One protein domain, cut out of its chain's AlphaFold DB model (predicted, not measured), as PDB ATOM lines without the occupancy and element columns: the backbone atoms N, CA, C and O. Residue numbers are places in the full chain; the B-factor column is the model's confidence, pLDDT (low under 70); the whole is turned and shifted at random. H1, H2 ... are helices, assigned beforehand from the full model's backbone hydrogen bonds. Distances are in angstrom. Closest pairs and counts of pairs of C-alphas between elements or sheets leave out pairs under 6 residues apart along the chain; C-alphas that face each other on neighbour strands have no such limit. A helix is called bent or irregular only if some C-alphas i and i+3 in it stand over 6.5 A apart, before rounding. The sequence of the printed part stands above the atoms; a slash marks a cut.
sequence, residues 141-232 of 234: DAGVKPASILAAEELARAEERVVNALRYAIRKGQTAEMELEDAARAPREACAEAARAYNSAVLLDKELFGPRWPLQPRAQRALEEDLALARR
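Overview. This is residues 141 to 232 of the 234 residues of the protein "Hypothetical protein" of Alexandrium catenella (UniProt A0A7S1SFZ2). This is a long hairpin of two helices, H1 and H2, side by side and running opposite ways, with a long stretch that folds back along the hairpin and ends in a short helix, H3, packed steeply across H1. H2, the longest helix, has a kink of 51 degrees near residue 184, toward the turn of the hairpin. The printed part has 92 residues, with three named helices in the order H1, H2, H3 and no named strand; the class is all helix. The whole is loose, with a radius of gyration of the C-alphas of 15.8 A, and its outline is a rod spanning 49 by 23 by 19 A.

Arrangement. The longest helix is H2, residues 177 to 209, and it touches H1, residues 147 to 171, with 40 pairs of C-alphas within 8 A. Their closest C-alphas are those of Ser 148 and Ala 201, 4.7 A apart. They run opposite ways at a shallow tilt of 9 degrees and form a helical hairpin. H3, residues 223 to 231, touches H1, which meets it with residues 162 to 167 alone. The closest C-alphas of H1 and H3 are those of Arg 167 and Ala 230, 5.1 A apart, and the two run the same way at a steep tilt of 65 degrees. H2 and H3 are close but not clearly touching, the closest C-alphas being those of Glu 181 and Leu 223 at 8.0 A. Their lines are only just about perpendicular, at 70.4 degrees. In H1 and H3 every pair of O i and N i+4 is within hydrogen-bond range; in H2 it is 27 of 29.

Along the chain. H2 is 43.7 A from first to last C-alpha, beginning at C-alpha 177 at (422.637, 307.335, 406.535). It is irregular, with C-alphas 183 and 186 lying 7.3 A apart. H1 is 36.1 A long and begins at C-alpha 147 at (404.707, 306.832, 437.802). H3, nine residues, is 12.2 A long and ends at C-alpha 231 at (422.916, 295.790, 413.215).

Size, cuts and confidence. The two C-alphas farthest apart are those of Ala 142 and Ala 176, at 50.4 A. The printed part has no cut. The link from H1 to H2 is tight, with 5 residues, and the link from H2 to H3 is long, with 13 residues, 210 to 222. The mean pLDDT of the printed part is 89.0, and no printed residue is under 70.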
ATOM      1  N   ASP A 141     404.551 294.422 446.274       77.69
ATOM      2  CA  ASP A 141     403.855 293.784 447.396       77.69
ATOM      3  C   ASP A 141     402.848 294.744 448.051       77.69
ATOM      4  O   ASP A 141     401.757 294.329 448.439       77.69
ATOM      5  N   ALA A 142     403.167 296.042 448.094       75.88
ATOM      6  CA  ALA A 142     402.258 297.100 448.530       75.88
ATOM      7  C   ALA A 142     401.180 297.469 447.487       75.88
ATOM      8  O   ALA A 142     400.300 298.278 447.773       75.88
ATOM      9  N   GLY A 143     401.238 296.908 446.273       77.44
ATOM     10  CA  GLY A 143     400.324 297.240 445.175       77.44
ATOM     11  C   GLY A 143     400.502 298.652 444.606       77.44
ATOM     12  O   GLY A 143     399.650 299.113 443.846       77.44
ATOM     13  N   VAL A 144     401.595 299.338 444.943       78.06
ATOM     14  CA  VAL A 144     401.899 300.694 444.477       78.06
ATOM     15  C   VAL A 144     402.740 300.602 443.209       78.06
ATOM     16  O   VAL A 144     403.804 299.985 443.197       78.06
ATOM     17  N   LYS A 145     402.274 301.232 442.126       82.50
ATOM     18  CA  LYS A 145     403.045 301.412 440.890       82.50
ATOM     19  C   LYS A 145     403.417 302.890 440.740       82.50
ATOM     20  O   LYS A 145     402.558 303.667 440.328       82.50
ATOM     21  N   PRO A 146     404.654 303.279 441.090       83.94
ATOM     22  CA  PRO A 146     405.154 304.632 440.879       83.94
ATOM     23  C   PRO A 146     405.071 305.027 439.407       83.94
ATOM     24  O   PRO A 146     405.252 304.185 438.517       83.94
ATOM     25  N   ALA A 147     404.838 306.313 439.155       87.38
ATOM     26  CA  ALA A 147     404.707 306.832 437.802       87.38
ATOM     27  C   ALA A 147     406.000 306.625 436.996       87.38
ATOM     28  O   ALA A 147     405.940 306.273 435.819       87.38
ATOM     29  N   SER A 148     407.166 306.756 437.637       86.75
ATOM     30  CA  SER A 148     408.466 306.574 436.983       86.75
ATOM     31  C   SER A 148     408.720 305.143 436.511       86.75
ATOM     32  O   SER A 148     409.391 304.964 435.500       86.75
ATOM     33  N   ILE A 149     408.152 304.123 437.169       86.19
ATOM     34  CA  ILE A 149     408.278 302.724 436.723       86.19
ATOM     35  C   ILE A 149     407.444 302.491 435.460       86.19
ATOM     36  O   ILE A 149     407.932 301.894 434.503       86.19
ATOM     37  N   LEU A 150     406.208 302.999 435.425       88.00
ATOM     38  CA  LEU A 150     405.359 302.901 434.234       88.00
ATOM     39  C   LEU A 150     405.977 303.658 433.054       88.00
ATOM     40  O   LEU A 150     406.089 303.113 431.958       88.00
ATOM     41  N   ALA A 151     406.467 304.872 433.302       89.25
ATOM     42  CA  ALA A 151     407.147 305.664 432.286       89.25
ATOM     43  C   ALA A 151     408.469 305.018 431.825       89.25
ATOM     44  O   ALA A 151     408.839 305.145 430.661       89.25
ATOM     45  N   ALA A 152     409.170 304.280 432.697       88.69
ATOM     46  CA  ALA A 152     410.363 303.521 432.315       88.69
ATOM     47  C   ALA A 152     410.032 302.373 431.351       88.69
ATOM     48  O   ALA A 152     410.761 302.154 430.383       88.69
ATOM     49  N   GLU A 153     408.933 301.650 431.591       89.62
ATOM     50  CA  GLU A 153     408.455 300.607 430.677       89.62
ATOM     51  C   GLU A 153     408.055 301.197 429.315       89.62
ATOM     52  O   GLU A 153     408.358 300.616 428.271       89.62
ATOM     53  N   GLU A 154     407.401 302.359 429.306       91.94
ATOM     54  CA  GLU A 154     407.038 303.064 428.074       91.94
ATOM     55  C   GLU A 154     408.262 303.563 427.303       91.94
ATOM     56  O   GLU A 154     408.334 303.360 426.087       91.94
ATOM     57  N   LEU A 155     409.252 304.131 427.997       91.94
ATOM     58  CA  LEU A 155     410.527 304.533 427.405       91.94
ATOM     59  C   LEU A 155     411.247 303.334 426.776       91.94
ATOM     60  O   LEU A 155     411.676 303.419 425.628       91.94
ATOM     61  N   ALA A 156     411.311 302.194 427.470       90.50
ATOM     62  CA  ALA A 156     411.920 300.976 426.935       90.50
ATOM     63  C   ALA A 156     411.205 300.477 425.664       90.50
ATOM     64  O   ALA A 156     411.854 300.086 424.693       90.50
ATOM     65  N   ARG A 157     409.866 300.539 425.625       92.62
ATOM     66  CA  ARG A 157     409.091 300.200 424.417       92.62
ATOM     67  C   ARG A 157     409.337 301.187 423.277       92.62
ATOM     68  O   ARG A 157     409.383 300.770 422.122       92.62
ATOM     69  N   ALA A 158     409.469 302.479 423.570       92.12
ATOM     70  CA  ALA A 158     409.759 303.498 422.564       92.12
ATOM     71  C   ALA A 158     411.170 303.323 421.974       92.12
ATOM     72  O   ALA A 158     411.327 303.322 420.755       92.12
ATOM     73  N   GLU A 159     412.163 303.063 422.824       92.31
ATOM     74  CA  GLU A 159     413.526 302.699 422.428       92.31
ATOM     75  C   GLU A 159     413.541 301.461 421.514       92.31
ATOM     76  O   GLU A 159     414.233 301.434 420.495       92.31
ATOM     77  N   GLU A 160     412.750 300.434 421.834       92.88
ATOM     78  CA  GLU A 160     412.660 299.233 421.002       92.88
ATOM     79  C   GLU A 160     412.032 299.523 419.628       92.88
ATOM     80  O   GLU A 160     412.463 298.963 418.617       92.88
ATOM     81  N   ARG A 161     411.044 300.427 419.552       94.00
ATOM     82  CA  ARG A 161     410.442 300.844 418.273       94.00
ATOM     83  C   ARG A 161     411.458 301.516 417.356       94.00
ATOM     84  O   ARG A 161     411.439 301.226 416.164       94.00
ATOM     85  N   VAL A 162     412.354 302.347 417.896       93.94
ATOM     86  CA  VAL A 162     413.444 302.966 417.119       93.94
ATOM     87  C   VAL A 162     414.345 301.887 416.520       93.94
ATOM     88  O   VAL A 162     414.546 301.844 415.308       93.94
ATOM     89  N   VAL A 163     414.819 300.952 417.349       94.00
ATOM     90  CA  VAL A 163     415.697 299.862 416.894       94.00
ATOM     91  C   VAL A 163     414.989 298.963 415.874       94.00
ATOM     92  O   VAL A 163     415.596 298.529 414.896       94.00
ATOM     93  N   ASN A 164     413.698 298.683 416.060       93.75
ATOM     94  CA  ASN A 164     412.922 297.869 415.125       93.75
ATOM     95  C   ASN A 164     412.666 298.587 413.788       93.75
ATOM     96  O   ASN A 164     412.729 297.933 412.748       93.75
ATOM     97  N   ALA A 165     412.440 299.905 413.794       93.31
ATOM     98  CA  ALA A 165     412.335 300.708 412.575       93.31
ATOM     99  C   ALA A 165     413.653 300.692 411.785       93.31
ATOM    100  O   ALA A 165     413.653 300.382 410.594       93.31
ATOM    101  N   LEU A 166     414.784 300.890 412.470       93.12
ATOM    102  CA  LEU A 166     416.118 300.796 411.870       93.12
ATOM    103  C   LEU A 166     416.414 299.394 411.322       93.12
ATOM    104  O   LEU A 166     416.917 299.247 410.212       93.12
ATOM    105  N   ARG A 167     416.049 298.333 412.051       93.94
ATOM    106  CA  ARG A 167     416.173 296.949 411.554       93.94
ATOM    107  C   ARG A 167     415.347 296.709 410.300       93.94
ATOM    108  O   ARG A 167     415.796 296.002 409.402       93.94
ATOM    109  N   TYR A 168     414.132 297.246 410.252       93.00
ATOM    110  CA  TYR A 168     413.268 297.121 409.086       93.00
ATOM    111  C   TYR A 168     413.856 297.852 407.872       93.00
ATOM    112  O   TYR A 168     413.917 297.262 406.795       93.00
ATOM    113  N   ALA A 169     414.360 299.070 408.068       91.94
ATOM    114  CA  ALA A 169     415.059 299.857 407.054       91.94
ATOM    115  C   ALA A 169     416.282 299.115 406.482       91.94
ATOM    116  O   ALA A 169     416.380 298.899 405.273       91.94
ATOM    117  N   ILE A 170     417.150 298.592 407.357       91.31
ATOM    118  CA  ILE A 170     418.325 297.798 406.962       91.31
ATOM    119  C   ILE A 170     417.905 296.549 406.170       91.31
ATOM    120  O   ILE A 170     418.493 296.237 405.136       91.31
ATOM    121  N   ARG A 171     416.851 295.838 406.600       90.38
ATOM    122  CA  ARG A 171     416.318 294.670 405.869       90.38
ATOM    123  C   ARG A 171     415.746 295.025 404.499       90.38
ATOM    124  O   ARG A 171     415.718 294.166 403.623       90.38
ATOM    125  N   LYS A 172     415.270 296.257 404.317       92.25
ATOM    126  CA  LYS A 172     414.814 296.780 403.023       92.25
ATOM    127  C   LYS A 172     415.964 297.193 402.102       92.25
ATOM    128  O   LYS A 172     415.692 297.575 400.970       92.25
ATOM    129  N   GLY A 173     417.212 297.062 402.551       86.75
ATOM    130  CA  GLY A 173     418.397 297.409 401.774       86.75
ATOM    131  C   GLY A 173     418.779 298.883 401.871       86.75
ATOM    132  O   GLY A 173     419.628 299.320 401.104       86.75
ATOM    133  N   GLN A 174     418.185 299.642 402.798       88.50
ATOM    134  CA  GLN A 174     418.589 301.025 403.045       88.50
ATOM    135  C   GLN A 174     419.955 301.026 403.736       88.50
ATOM    136  O   GLN A 174     420.119 300.471 404.827       88.50
ATOM    137  N   THR A 175     420.944 301.623 403.076       83.06
ATOM    138  CA  THR A 175     422.326 301.721 403.573       83.06
ATOM    139  C   THR A 175     422.809 303.156 403.697       83.06
ATOM    140  O   THR A 175     423.798 303.396 404.385       83.06
ATOM    141  N   ALA A 176     422.136 304.102 403.037       85.88
ATOM    142  CA  ALA A 176     422.448 305.515 403.157       85.88
ATOM    143  C   ALA A 176     422.021 306.029 404.538       85.88
ATOM    144  O   ALA A 176     420.910 305.758 404.994       85.88
ATOM    145  N   GLU A 177     422.896 306.791 405.194       85.00
ATOM    146  CA  GLU A 177     422.637 307.335 406.535       85.00
ATOM    147  C   GLU A 177     421.371 308.194 406.567       85.00
ATOM    148  O   GLU A 177     420.540 308.010 407.448       85.00
ATOM    149  N   MET A 178     421.159 309.025 405.543       87.12
ATOM    150  CA  MET A 178     419.969 309.872 405.415       87.12
ATOM    151  C   MET A 178     418.659 309.062 405.381       87.12
ATOM    152  O   MET A 178     417.679 309.432 406.018       87.12
ATOM    153  N   GLU A 179     418.637 307.912 404.699       87.75
ATOM    154  CA  GLU A 179     417.445 307.053 404.635       87.75
ATOM    155  C   GLU A 179     417.158 306.365 405.978       87.75
ATOM    156  O   GLU A 179     416.000 306.165 406.355       87.75
ATOM    157  N   LEU A 180     418.217 305.998 406.706       88.88
ATOM    158  CA  LEU A 180     418.118 305.405 408.038       88.88
ATOM    159  C   LEU A 180     417.671 306.439 409.078       88.88
ATOM    160  O   LEU A 180     416.873 306.115 409.960       88.88
ATOM    161  N   GLU A 181     418.146 307.677 408.955       90.44
ATOM    162  CA  GLU A 181     417.691 308.817 409.749       90.44
ATOM    163  C   GLU A 181     416.206 309.095 409.526       90.44
ATOM    164  O   GLU A 181     415.451 309.162 410.499       90.44
ATOM    165  N   ASP A 182     415.763 309.164 408.271       90.44
ATOM    166  CA  ASP A 182     414.355 309.379 407.928       90.44
ATOM    167  C   ASP A 182     413.456 308.261 408.475       90.44
ATOM    168  O   ASP A 182     412.401 308.528 409.058       90.44
ATOM    169  N   ALA A 183     413.896 307.001 408.376       89.38
ATOM    170  CA  ALA A 183     413.174 305.858 408.932       89.38
ATOM    171  C   ALA A 183     413.081 305.894 410.471       89.38
ATOM    172  O   ALA A 183     412.096 305.427 411.053       89.38
ATOM    173  N   ALA A 184     414.097 306.445 411.144       91.19
ATOM    174  CA  ALA A 184     414.155 306.545 412.598       91.19
ATOM    175  C   ALA A 184     413.555 307.841 413.159       91.19
ATOM    176  O   ALA A 184     413.307 307.909 414.363       91.19
ATOM    177  N   ARG A 185     413.289 308.856 412.334       92.31
ATOM    178  CA  ARG A 185     412.878 310.192 412.787       92.31
ATOM    179  C   ARG A 185     411.609 310.179 413.639       92.31
ATOM    180  O   ARG A 185     411.655 310.546 414.810       92.31
ATOM    181  N   ALA A 186     410.500 309.685 413.091       92.44
ATOM    182  CA  ALA A 186     409.226 309.602 413.810       92.44
ATOM    183  C   ALA A 186     409.303 308.764 415.110       92.44
ATOM    184  O   ALA A 186     408.857 309.240 416.158       92.44
ATOM    185  N   PRO A 187     409.885 307.543 415.124       92.94
ATOM    186  CA  PRO A 187     410.015 306.794 416.372       92.94
ATOM    187  C   PRO A 187     410.993 307.449 417.361       92.94
ATOM    188  O   PRO A 187     410.801 307.305 418.568       92.94
ATOM    189  N   ARG A 188     412.009 308.193 416.896       92.44
ATOM    190  CA  ARG A 188     412.911 308.953 417.777       92.44
ATOM    191  C   ARG A 188     412.224 310.151 418.414       92.44
ATOM    192  O   ARG A 188     412.486 310.395 419.587       92.44
ATOM    193  N   GLU A 189     411.348 310.855 417.704       93.44
ATOM    194  CA  GLU A 189     410.530 311.933 418.275       93.44
ATOM    195  C   GLU A 189     409.627 311.388 419.395       93.44
ATOM    196  O   GLU A 189     409.662 311.892 420.517       93.44
ATOM    197  N   ALA A 190     408.939 310.266 419.154       92.25
ATOM    198  CA  ALA A 190     408.137 309.594 420.181       92.25
ATOM    199  C   ALA A 190     408.983 309.103 421.376       92.25
ATOM    200  O   ALA A 190     408.556 309.167 422.530       92.25
ATOM    201  N   CYS A 191     410.206 308.627 421.125       92.94
ATOM    202  CA  CYS A 191     411.139 308.243 422.183       92.94
ATOM    203  C   CYS A 191     411.626 309.453 422.996       92.94
ATOM    204  O   CYS A 191     411.806 309.336 424.208       92.94
ATOM    205  N   ALA A 192     411.817 310.613 422.361       92.94
ATOM    206  CA  ALA A 192     412.191 311.849 423.040       92.94
ATOM    207  C   ALA A 192     411.072 312.325 423.978       92.94
ATOM    208  O   ALA A 192     411.337 312.732 425.110       92.94
ATOM    209  N   GLU A 193     409.816 312.235 423.538       93.69
ATOM    210  CA  GLU A 193     408.648 312.532 424.373       93.69
ATOM    211  C   GLU A 193     408.543 311.572 425.563       93.69
ATOM    212  O   GLU A 193     408.403 312.023 426.701       93.69
ATOM    213  N   ALA A 194     408.708 310.266 425.328       92.31
ATOM    214  CA  ALA A 194     408.723 309.265 426.394       92.31
ATOM    215  C   ALA A 194     409.863 309.505 427.401       92.31
ATOM    216  O   ALA A 194     409.664 309.367 428.606       92.31
ATOM    217  N   ALA A 195     411.044 309.930 426.938       92.75
ATOM    218  CA  ALA A 195     412.165 310.265 427.816       92.75
ATOM    219  C   ALA A 195     411.862 311.497 428.684       92.75
ATOM    220  O   ALA A 195     412.179 311.510 429.874       92.75
ATOM    221  N   ARG A 196     411.199 312.519 428.125       94.12
ATOM    222  CA  ARG A 196     410.738 313.689 428.894       94.12
ATOM    223  C   ARG A 196     409.704 313.293 429.948       94.12
ATOM    224  O   ARG A 196     409.837 313.721 431.091       94.12
ATOM    225  N   ALA A 197     408.729 312.460 429.581       93.38
ATOM    226  CA  ALA A 197     407.706 311.955 430.498       93.38
ATOM    227  C   ALA A 197     408.308 311.091 431.620       93.38
ATOM    228  O   ALA A 197     407.929 311.214 432.781       93.38
ATOM    229  N   TYR A 198     409.300 310.260 431.297       93.25
ATOM    230  CA  TYR A 198     410.055 309.505 432.292       93.25
ATOM    231  C   TYR A 198     410.810 310.430 433.251       93.25
ATOM    232  O   TYR A 198     410.709 310.275 434.468       93.25
ATOM    233  N   ASN A 199     411.524 311.428 432.730       93.88
ATOM    234  CA  ASN A 199     412.302 312.344 433.559       93.88
ATOM    235  C   ASN A 199     411.415 313.193 434.480       93.88
ATOM    236  O   ASN A 199     411.775 313.389 435.641       93.88
ATOM    237  N   SER A 200     410.248 313.648 434.012       94.12
ATOM    238  CA  SER A 200     409.287 314.345 434.873       94.12
ATOM    239  C   SER A 200     408.699 313.417 435.940       94.12
ATOM    240  O   SER A 200     408.619 313.806 437.101       94.12
ATOM    241  N   ALA A 201     408.377 312.168 435.594       91.62
ATOM    242  CA  ALA A 201     407.885 311.182 436.552       91.62
ATOM    243  C   ALA A 201     408.927 310.827 437.629       91.62
ATOM    244  O   ALA A 201     408.577 310.668 438.794       91.62
ATOM    245  N   VAL A 202     410.214 310.748 437.271       90.44
ATOM    246  CA  VAL A 202     411.306 310.530 438.236       90.44
ATOM    247  C   VAL A 202     411.420 311.688 439.229       90.44
ATOM    248  O   VAL A 202     411.692 311.449 440.403       90.44
ATOM    249  N   LEU A 203     411.223 312.932 438.782       91.12
ATOM    250  CA  LEU A 203     411.237 314.095 439.675       91.12
ATOM    251  C   LEU A 203     410.054 314.064 440.649       91.12
ATOM    252  O   LEU A 203     410.265 314.204 441.849       91.12
ATOM    253  N   LEU A 204     408.847 313.781 440.154       91.06
ATOM    254  CA  LEU A 204     407.656 313.643 440.999       91.06
ATOM    255  C   LEU A 204     407.816 312.520 442.031       91.06
ATOM    256  O   LEU A 204     407.514 312.701 443.207       91.06
ATOM    257  N   ASP A 205     408.353 311.371 441.627       87.44
ATOM    258  CA  ASP A 205     408.576 310.258 442.552       87.44
ATOM    259  C   ASP A 205     409.688 310.568 443.575       87.44
ATOM    260  O   ASP A 205     409.607 310.123 444.720       87.44
ATOM    261  N   LYS A 206     410.689 311.390 443.227       88.38
ATOM    262  CA  LYS A 206     411.672 311.914 444.196       88.38
ATOM    263  C   LYS A 206     411.035 312.848 445.226       88.38
ATOM    264  O   LYS A 206     411.455 312.844 446.381       88.38
ATOM    265  N   GLU A 207     410.030 313.626 444.839       89.50
ATOM    266  CA  GLU A 207     409.273 314.478 445.764       89.50
ATOM    267  C   GLU A 207     408.358 313.651 446.680       89.50
ATOM    268  O   GLU A 207     408.286 313.915 447.879       89.50
ATOM    269  N   LEU A 208     407.705 312.616 446.140       87.38
ATOM    270  CA  LEU A 208     406.747 311.781 446.873       87.38
ATOM    271  C   LEU A 208     407.410 310.752 447.798       87.38
ATOM    272  O   LEU A 208     406.980 310.569 448.937       87.38
ATOM    273  N   PHE A 209     408.440 310.059 447.313       82.88
ATOM    274  CA  PHE A 209     409.104 308.960 448.028       82.88
ATOM    275  C   PHE A 209     410.452 309.370 448.635       82.88
ATOM    276  O   PHE A 209     411.080 308.590 449.356       82.88
ATOM    277  N   GLY A 210     410.887 310.604 448.377       84.31
ATOM    278  CA  GLY A 210     412.074 311.214 448.952       84.31
ATOM    279  C   GLY A 210     413.323 311.153 448.061       84.31
ATOM    280  O   GLY A 210     413.377 310.465 447.039       84.31
ATOM    281  N   PRO A 211     414.402 311.838 448.483       78.75
ATOM    282  CA  PRO A 211     415.596 312.062 447.662       78.75
ATOM    283  C   PRO A 211     416.394 310.787 447.359       78.75
ATOM    284  O   PRO A 211     417.261 310.792 446.490       78.75
ATOM    285  N   ARG A 212     416.114 309.687 448.070       79.75
ATOM    286  CA  ARG A 212     416.749 308.377 447.871       79.75
ATOM    287  C   ARG A 212     416.030 307.510 446.834       79.75
ATOM    288  O   ARG A 212     416.304 306.313 446.769       79.75
ATOM    289  N   TRP A 213     415.119 308.081 446.040       82.50
ATOM    290  CA  TRP A 213     414.506 307.363 444.927       82.50
ATOM    291  C   TRP A 213     415.595 306.803 443.994       82.50
ATOM    292  O   TRP A 213     416.445 307.571 443.528       82.50
ATOM    293  N   PRO A 214     415.620 305.483 443.734       77.56
ATOM    294  CA  PRO A 214     416.755 304.850 443.067       77.56
ATOM    295  C   PRO A 214     416.809 305.146 441.569       77.56
ATOM    296  O   PRO A 214     417.878 305.044 440.966       77.56
ATOM    297  N   LEU A 215     415.677 305.506 440.956       82.62
ATOM    298  CA  LEU A 215     415.628 305.791 439.529       82.62
ATOM    299  C   LEU A 215     416.238 307.159 439.230       82.62
ATOM    300  O   LEU A 215     415.947 308.165 439.885       82.62
ATOM    301  N   GLN A 216     417.091 307.177 438.210       85.56
ATOM    302  CA  GLN A 216     417.756 308.381 437.733       85.56
ATOM    303  C   GLN A 216     417.157 308.844 436.405       85.56
ATOM    304  O   GLN A 216     416.706 308.002 435.619       85.56
ATOM    305  N   PRO A 217     417.166 310.162 436.133       88.00
ATOM    306  CA  PRO A 217     416.833 310.687 434.818       88.00
ATOM    307  C   PRO A 217     417.693 310.035 433.729       88.00
ATOM    308  O   PRO A 217     418.866 309.734 433.950       88.00
ATOM    309  N   ARG A 218     417.107 309.816 432.553       86.75
ATOM    310  CA  ARG A 218     417.766 309.194 431.399       86.75
ATOM    311  C   ARG A 218     417.665 310.110 430.187       86.75
ATOM    312  O   ARG A 218     416.623 310.713 429.931       86.75
ATOM    313  N   ALA A 219     418.762 310.199 429.443       87.69
ATOM    314  CA  ALA A 219     418.776 310.810 428.123       87.69
ATOM    315  C   ALA A 219     418.381 309.776 427.060       87.69
ATOM    316  O   ALA A 219     418.537 308.570 427.261       87.69
ATOM    317  N   GLN A 220     417.877 310.260 425.928       86.62
ATOM    318  CA  GLN A 220     417.683 309.427 424.747       86.62
ATOM    319  C   GLN A 220     419.044 308.986 424.193       86.62
ATOM    320  O   GLN A 220     419.984 309.781 424.164       86.62
ATOM    321  N   ARG A 221     419.127 307.739 423.722       88.12
ATOM    322  CA  ARG A 221     420.325 307.194 423.070       88.12
ATOM    323  C   ARG A 221     420.680 307.933 421.780       88.12
ATOM    324  O   ARG A 221     419.812 308.455 421.060       88.12
ATOM    325  N   ALA A 222     421.971 307.950 421.464       89.88
ATOM    326  CA  ALA A 222     422.446 308.474 420.190       89.88
ATOM    327  C   ALA A 222     421.965 307.586 419.028       89.88
ATOM    328  O   ALA A 222     421.708 306.393 419.201       89.88
ATOM    329  N   LEU A 223     421.828 308.162 417.830       87.94
ATOM    330  CA  LEU A 223     421.428 307.399 416.639       87.94
ATOM    331  C   LEU A 223     422.431 306.281 416.331       87.94
ATOM    332  O   LEU A 223     422.030 305.171 415.998       87.94
ATOM    333  N   GLU A 224     423.722 306.561 416.499       89.56
ATOM    334  CA  GLU A 224     424.812 305.601 416.310       89.56
ATOM    335  C   GLU A 224     424.658 304.364 417.207       89.56
ATOM    336  O   GLU A 224     424.844 303.233 416.757       89.56
ATOM    337  N   GLU A 225     424.244 304.563 418.461       90.50
ATOM    338  CA  GLU A 225     423.987 303.477 419.409       90.50
ATOM    339  C   GLU A 225     422.780 302.636 418.978       90.50
ATOM    340  O   GLU A 225     422.841 301.404 418.976       90.50
ATOM    341  N   ASP A 226     421.688 303.287 418.565       90.31
ATOM    342  CA  ASP A 226     420.494 302.599 418.070       90.31
ATOM    343  C   ASP A 226     420.785 301.823 416.771       90.31
ATOM    344  O   ASP A 226     420.299 300.701 416.594       90.31
ATOM    345  N   LEU A 227     421.632 302.365 415.889       90.06
ATOM    346  CA  LEU A 227     422.118 301.697 414.679       90.06
ATOM    347  C   LEU A 227     422.998 300.491 415.009       90.06
ATOM    348  O   LEU A 227     422.823 299.422 414.416       90.06
ATOM    349  N   ALA A 228     423.912 300.620 415.973       90.94
ATOM    350  CA  ALA A 228     424.734 299.508 416.436       90.94
ATOM    351  C   ALA A 228     423.861 298.366 416.989       90.94
ATOM    352  O   ALA A 228     424.082 297.199 416.659       90.94
ATOM    353  N   LEU A 229     422.819 298.687 417.764       90.62
ATOM    354  CA  LEU A 229     421.841 297.713 418.264       90.62
ATOM    355  C   LEU A 229     420.990 297.095 417.147       90.62
ATOM    356  O   LEU A 229     420.662 295.903 417.196       90.62
ATOM    357  N   ALA A 230     420.634 297.883 416.133       88.94
ATOM    358  CA  ALA A 230     419.876 297.409 414.983       88.94
ATOM    359  C   ALA A 230     420.683 296.414 414.136       88.94
ATOM    360  O   ALA A 230     420.121 295.412 413.692       88.94
ATOM    361  N   ARG A 231     421.991 296.649 413.975       88.62
ATOM    362  CA  ARG A 231     422.916 295.790 413.215       88.62
ATOM    363  C   ARG A 231     423.296 294.490 413.933       88.62
ATOM    364  O   ARG A 231     423.734 293.553 413.272       88.62
ATOM    365  N   ARG A 232     423.129 294.400 415.259       87.94
ATOM    366  CA  ARG A 232     423.401 293.157 416.001       87.94
ATOM    367  C   ARG A 232     422.433 292.040 415.574       87.94
ATOM    368  O   ARG A 232     421.217 292.274 415.583       87.94
TER     369      ARG A 232